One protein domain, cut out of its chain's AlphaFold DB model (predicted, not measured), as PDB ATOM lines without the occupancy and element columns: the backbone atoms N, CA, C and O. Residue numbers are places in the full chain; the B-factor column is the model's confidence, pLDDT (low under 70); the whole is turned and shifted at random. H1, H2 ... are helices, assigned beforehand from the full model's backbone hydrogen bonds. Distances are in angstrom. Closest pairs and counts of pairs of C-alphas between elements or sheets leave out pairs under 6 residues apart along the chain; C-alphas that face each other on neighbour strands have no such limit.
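Overview. This is residues 103 to 145 of the 260 residues of the protein "Core-binding (CB) domain-containing protein" of Zobellella endophytica (UniProt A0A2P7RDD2). A helical hairpin of two short helices, H1 and H2, set wide apart but for a small contact near the turn, is followed by an unnamed tail, residues 133 to 145, that folds back along the side of H2 away from H1. The printed part has 43 residues, with two named helices, H1 then H2, no named strand, and the class all helix. It is only just loose, close to compact, with a radius of gyration of the C-alphas of 11.1 A and spans of 30 by 22 by 14 A.

Arrangement. H1, residues 108 to 117, and H2, residues 121 to 132, form a helical hairpin through a tight link of 3 residues. They only just touch, with 3 pairs of C-alphas within 8 A; the closest C-alphas, of Leu 115 and Ala 123, are 6.7 A apart. H2 touches H1 with residues 123 to 127 alone. The helices run opposite ways at a shallow tilt of 17 degrees, 12.1 A centre to centre. Every O i to N i+4 pair of H2 is within hydrogen-bond range, and 5 of 6 in H1.

Along the chain. H1 begins at C-alpha 108 (1.227, -8.995, -4.540) and measures 14.8 A. H2 measures 16.7 A and ends at C-alpha 132 (-10.683, -5.792, 4.018).

Size, cuts and confidence. The farthest C-alphas, of Thr 104 and Ala 144, are 31.8 A apart. The printed part has no cut. Residues 139 to 145 have pLDDT under 70.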
ATOM      1  N   PRO A 103     -10.293 -19.999  -9.562       79.25
ATOM      2  CA  PRO A 103      -9.916 -18.629  -9.862       79.25
ATOM      3  C   PRO A 103      -8.416 -18.452  -9.615       79.25
ATOM      4  O   PRO A 103      -7.915 -18.785  -8.541       79.25
ATOM      5  N   THR A 104      -7.707 -17.928 -10.610       88.38
ATOM      6  CA  THR A 104      -6.298 -17.562 -10.468       88.38
ATOM      7  C   THR A 104      -6.197 -16.388  -9.504       88.38
ATOM      8  O   THR A 104      -6.880 -15.375  -9.674       88.38
ATOM      9  N   VAL A 105      -5.370 -16.533  -8.474       89.19
ATOM     10  CA  VAL A 105      -5.126 -15.475  -7.492       89.19
ATOM     11  C   VAL A 105      -3.962 -14.623  -7.984       89.19
ATOM     12  O   VAL A 105      -2.933 -15.165  -8.378       89.19
ATOM     13  N   LEU A 106      -4.136 -13.300  -7.965       89.31
ATOM     14  CA  LEU A 106      -3.077 -12.354  -8.315       89.31
ATOM     15  C   LEU A 106      -2.003 -12.327  -7.224       89.31
ATOM     16  O   LEU A 106      -2.309 -12.308  -6.029       89.31
ATOM     17  N   THR A 107      -0.744 -12.266  -7.637       92.81
ATOM     18  CA  THR A 107       0.396 -12.038  -6.745       92.81
ATOM     19  C   THR A 107       0.414 -10.595  -6.233       92.81
ATOM     20  O   THR A 107      -0.183  -9.689  -6.818       92.81
ATOM     21  N   ARG A 108       1.139 -10.340  -5.137       88.44
ATOM     22  CA  ARG A 108       1.227  -8.995  -4.540       88.44
ATOM     23  C   ARG A 108       1.765  -7.947  -5.525       88.44
ATOM     24  O   ARG A 108       1.302  -6.808  -5.520       88.44
ATOM     25  N   GLU A 109       2.703  -8.341  -6.379       91.19
ATOM     26  CA  GLU A 109       3.310  -7.485  -7.405       91.19
ATOM     27  C   GLU A 109       2.329  -7.164  -8.541       91.19
ATOM     28  O   GLU A 109       2.254  -6.027  -9.005       91.19
ATOM     29  N   GLU A 110       1.525  -8.140  -8.971       93.06
ATOM     30  CA  GLU A 110       0.452  -7.928  -9.951       93.06
ATOM     31  C   GLU A 110      -0.616  -6.977  -9.419       93.06
ATOM     32  O   GLU A 110      -1.016  -6.051 -10.121       93.06
ATOM     33  N   VAL A 111      -1.027  -7.145  -8.158       90.88
ATOM     34  CA  VAL A 111      -1.984  -6.235  -7.514       90.88
ATOM     35  C   VAL A 111      -1.431  -4.811  -7.468       90.88
ATOM     36  O   VAL A 111      -2.154  -3.866  -7.780       90.88
ATOM     37  N   GLN A 112      -0.150  -4.635  -7.134       88.62
ATOM     38  CA  GLN A 112       0.471  -3.310  -7.110       88.62
ATOM     39  C   GLN A 112       0.500  -2.665  -8.502       88.62
ATOM     40  O   GLN A 112       0.161  -1.487  -8.627       88.62
ATOM     41  N   ARG A 113       0.818  -3.433  -9.553       91.31
ATOM     42  CA  ARG A 113       0.758  -2.955 -10.944       91.31
ATOM     43  C   ARG A 113      -0.659  -2.545 -11.345       91.31
ATOM     44  O   ARG A 113      -0.830  -1.490 -11.949       91.31
ATOM     45  N   VAL A 114      -1.680  -3.318 -10.974       90.31
ATOM     46  CA  VAL A 114      -3.085  -2.966 -11.244       90.31
ATOM     47  C   VAL A 114      -3.467  -1.673 -10.521       90.31
ATOM     48  O   VAL A 114      -4.023  -0.770 -11.140       90.31
ATOM     49  N   LEU A 115      -3.119  -1.533  -9.239       87.88
ATOM     50  CA  LEU A 115      -3.443  -0.341  -8.448       87.88
ATOM     51  C   LEU A 115      -2.789   0.944  -8.976       87.88
ATOM     52  O   LEU A 115      -3.364   2.013  -8.802       87.88
ATOM     53  N   GLN A 116      -1.632   0.856  -9.635       89.50
ATOM     54  CA  GLN A 116      -0.976   2.010 -10.264       89.50
ATOM     55  C   GLN A 116      -1.733   2.541 -11.492       89.50
ATOM     56  O   GLN A 116      -1.625   3.723 -11.805       89.50
ATOM     57  N   HIS A 117      -2.507   1.690 -12.172       89.56
ATOM     58  CA  HIS A 117      -3.239   2.056 -13.389       89.56
ATOM     59  C   HIS A 117      -4.693   2.474 -13.123       89.56
ATOM     60  O   HIS A 117      -5.356   2.993 -14.019       89.56
ATOM     61  N   VAL A 118      -5.209   2.273 -11.905       88.81
ATOM     62  CA  VAL A 118      -6.571   2.686 -11.536       88.81
ATOM     63  C   VAL A 118      -6.535   4.067 -10.885       88.81
ATOM     64  O   VAL A 118      -5.816   4.287  -9.915       88.81
ATOM     65  N   GLN A 119      -7.363   4.990 -11.375       84.50
ATOM     66  CA  GLN A 119      -7.450   6.361 -10.861       84.50
ATOM     67  C   GLN A 119      -8.840   6.680 -10.285       84.50
ATOM     68  O   GLN A 119      -9.844   6.031 -10.598       84.50
ATOM     69  N   GLY A 120      -8.903   7.703  -9.427       83.50
ATOM     70  CA  GLY A 120     -10.151   8.249  -8.888       83.50
ATOM     71  C   GLY A 120     -10.848   7.368  -7.842       83.50
ATOM     72  O   GLY A 120     -10.220   6.604  -7.109       83.50
ATOM     73  N   LYS A 121     -12.181   7.481  -7.760       82.12
ATOM     74  CA  LYS A 121     -13.016   6.798  -6.746       82.12
ATOM     75  C   LYS A 121     -12.883   5.271  -6.796       82.12
ATOM     76  O   LYS A 121     -12.953   4.611  -5.762       82.12
ATOM     77  N   THR A 122     -12.657   4.713  -7.982       83.44
ATOM     78  CA  THR A 122     -12.506   3.270  -8.200       83.44
ATOM     79  C   THR A 122     -11.241   2.723  -7.539       83.44
ATOM     80  O   THR A 122     -11.273   1.617  -7.005       83.44
ATOM     81  N   ALA A 123     -10.154   3.504  -7.490       85.94
ATOM     82  CA  ALA A 123      -8.908   3.092  -6.841       85.94
ATOM     83  C   ALA A 123      -9.112   2.853  -5.338       85.94
ATOM     84  O   ALA A 123      -8.680   1.833  -4.805       85.94
ATOM     85  N   LEU A 124      -9.847   3.751  -4.674       84.56
ATOM     86  CA  LEU A 124     -10.166   3.636  -3.250       84.56
ATOM     87  C   LEU A 124     -11.045   2.412  -2.966       84.56
ATOM     88  O   LEU A 124     -10.782   1.674  -2.020       84.56
ATOM     89  N   ILE A 125     -12.048   2.152  -3.813       87.19
ATOM     90  CA  ILE A 125     -12.912   0.970  -3.679       87.19
ATOM     91  C   ILE A 125     -12.087  -0.314  -3.813       87.19
ATOM     92  O   ILE A 125     -12.227  -1.208  -2.985       87.19
ATOM     93  N   ILE A 126     -11.202  -0.408  -4.812       87.88
ATOM     94  CA  ILE A 126     -10.372  -1.604  -5.023       87.88
ATOM     95  C   ILE A 126      -9.388  -1.810  -3.866       87.88
ATOM     96  O   ILE A 126      -9.241  -2.937  -3.395       87.88
ATOM     97  N   GLN A 127      -8.756  -0.747  -3.361       86.81
ATOM     98  CA  GLN A 127      -7.873  -0.839  -2.193       86.81
ATOM     99  C   GLN A 127      -8.621  -1.319  -0.945       86.81
ATOM    100  O   GLN A 127      -8.093  -2.136  -0.195       86.81
ATOM    101  N   LEU A 128      -9.858  -0.861  -0.743       86.62
ATOM    102  CA  LEU A 128     -10.689  -1.261   0.391       86.62
ATOM    103  C   LEU A 128     -11.195  -2.705   0.251       86.62
ATOM    104  O   LEU A 128     -11.157  -3.465   1.217       86.62
ATOM    105  N   LEU A 129     -11.587  -3.119  -0.958       89.00
ATOM    106  CA  LEU A 129     -11.911  -4.515  -1.270       89.00
ATOM    107  C   LEU A 129     -10.716  -5.435  -0.981       89.00
ATOM    108  O   LEU A 129     -10.885  -6.457  -0.318       89.00
ATOM    109  N   TYR A 130      -9.512  -5.058  -1.429       88.31
ATOM    110  CA  TYR A 130      -8.291  -5.840  -1.223       88.31
ATOM    111  C   TYR A 130      -7.842  -5.861   0.247       88.31
ATOM    112  O   TYR A 130      -7.491  -6.917   0.763       88.31
ATOM    113  N   GLY A 131      -7.884  -4.721   0.944       87.12
ATOM    114  CA  GLY A 131      -7.431  -4.602   2.333       87.12
ATOM    115  C   GLY A 131      -8.366  -5.250   3.358       87.12
ATOM    116  O   GLY A 131      -7.893  -5.780   4.361       87.12
ATOM    117  N   CYS A 132      -9.678  -5.233   3.109       86.56
ATOM    118  CA  CYS A 132     -10.683  -5.792   4.018       86.56
ATOM    119  C   CYS A 132     -11.216  -7.169   3.585       86.56
ATOM    120  O   CYS A 132     -11.959  -7.789   4.343       86.56
ATOM    121  N   GLY A 133     -10.872  -7.652   2.383       87.19
ATOM    122  CA  GLY A 133     -11.357  -8.933   1.853       87.19
ATOM    123  C   GLY A 133     -12.861  -8.954   1.550       87.19
ATOM    124  O   GLY A 133     -13.491 -10.012   1.611       87.19
ATOM    125  N   LEU A 134     -13.447  -7.791   1.257       85.50
ATOM    126  CA  LEU A 134     -14.884  -7.635   1.028       85.50
ATOM    127  C   LEU A 134     -15.291  -8.141  -0.360       85.50
ATOM    128  O   LEU A 134     -14.530  -8.077  -1.329       85.50
ATOM    129  N   ARG A 135     -16.533  -8.612  -0.486       81.50
ATOM    130  CA  ARG A 135     -17.103  -8.983  -1.789       81.50
ATOM    131  C   ARG A 135     -17.655  -7.745  -2.483       81.50
ATOM    132  O   ARG A 135     -18.306  -6.916  -1.859       81.50
ATOM    133  N   ILE A 136     -17.537  -7.677  -3.810       83.12
ATOM    134  CA  ILE A 136     -18.137  -6.600  -4.627       83.12
ATOM    135  C   ILE A 136     -19.636  -6.399  -4.332       83.12
ATOM    136  O   ILE A 136     -20.146  -5.281  -4.390       83.12
ATOM    137  N   SER A 137     -20.356  -7.472  -3.986       75.44
ATOM    138  CA  SER A 137     -21.786  -7.416  -3.662       75.44
ATOM    139  C   SER A 137     -22.116  -6.697  -2.355       75.44
ATOM    140  O   SER A 137     -23.272  -6.337  -2.158       75.44
ATOM    141  N   GLU A 138     -21.145  -6.486  -1.469       78.56
ATOM    142  CA  GLU A 138     -21.349  -5.865  -0.152       78.56
ATOM    143  C   GLU A 138     -21.494  -4.333  -0.232       78.56
ATOM    144  O   GLU A 138     -21.509  -3.662   0.789       78.56
ATOM    145  N   LYS A 139     -21.684  -3.791  -1.449       56.66
ATOM    146  CA  LYS A 139     -22.030  -2.394  -1.759       56.66
ATOM    147  C   LYS A 139     -21.220  -1.382  -0.949       56.66
ATOM    148  O   LYS A 139     -21.720  -0.720  -0.043       56.66
ATOM    149  N   ILE A 140     -19.985  -1.161  -1.381       61.22
ATOM    150  CA  ILE A 140     -19.236   0.028  -0.980       61.22
ATOM    151  C   ILE A 140     -19.688   1.160  -1.905       61.22
ATOM    152  O   ILE A 140     -19.088   1.404  -2.949       61.22
ATOM    153  N   THR A 141     -20.804   1.811  -1.578       57.12
ATOM    154  CA  THR A 141     -21.205   3.039  -2.276       57.12
ATOM    155  C   THR A 141     -20.306   4.180  -1.786       57.12
ATOM    156  O   THR A 141     -20.398   4.552  -0.613       57.12
ATOM    157  N   PRO A 142     -19.444   4.768  -2.640       56.19
ATOM    158  CA  PRO A 142     -18.517   5.831  -2.233       56.19
ATOM    159  C   PRO A 142     -19.238   7.111  -1.773       56.19
ATOM    160  O   PRO A 142     -18.649   7.951  -1.093       56.19
ATOM    161  N   GLU A 143     -20.524   7.250  -2.096       54.78
ATOM    162  CA  GLU A 143     -21.378   8.381  -1.715       54.78
ATOM    163  C   GLU A 143     -21.563   8.517  -0.196       54.78
ATOM    164  O   GLU A 143     -21.721   9.628   0.313       54.78
ATOM    165  N   ALA A 144     -21.486   7.410   0.550       50.78
ATOM    166  CA  ALA A 144     -21.557   7.436   2.010       50.78
ATOM    167  C   ALA A 144     -20.254   7.947   2.657       50.78
ATOM    168  O   ALA A 144     -20.285   8.514   3.747       50.78
ATOM    169  N   TRP A 145     -19.110   7.795   1.979       48.75
ATOM    170  CA  TRP A 145     -17.797   8.180   2.509       48.75
ATOM    171  C   TRP A 145     -17.514   9.681   2.353       48.75
ATOM    172  O   TRP A 145     -16.902  10.296   3.224       48.75
TER     173      TRP A 145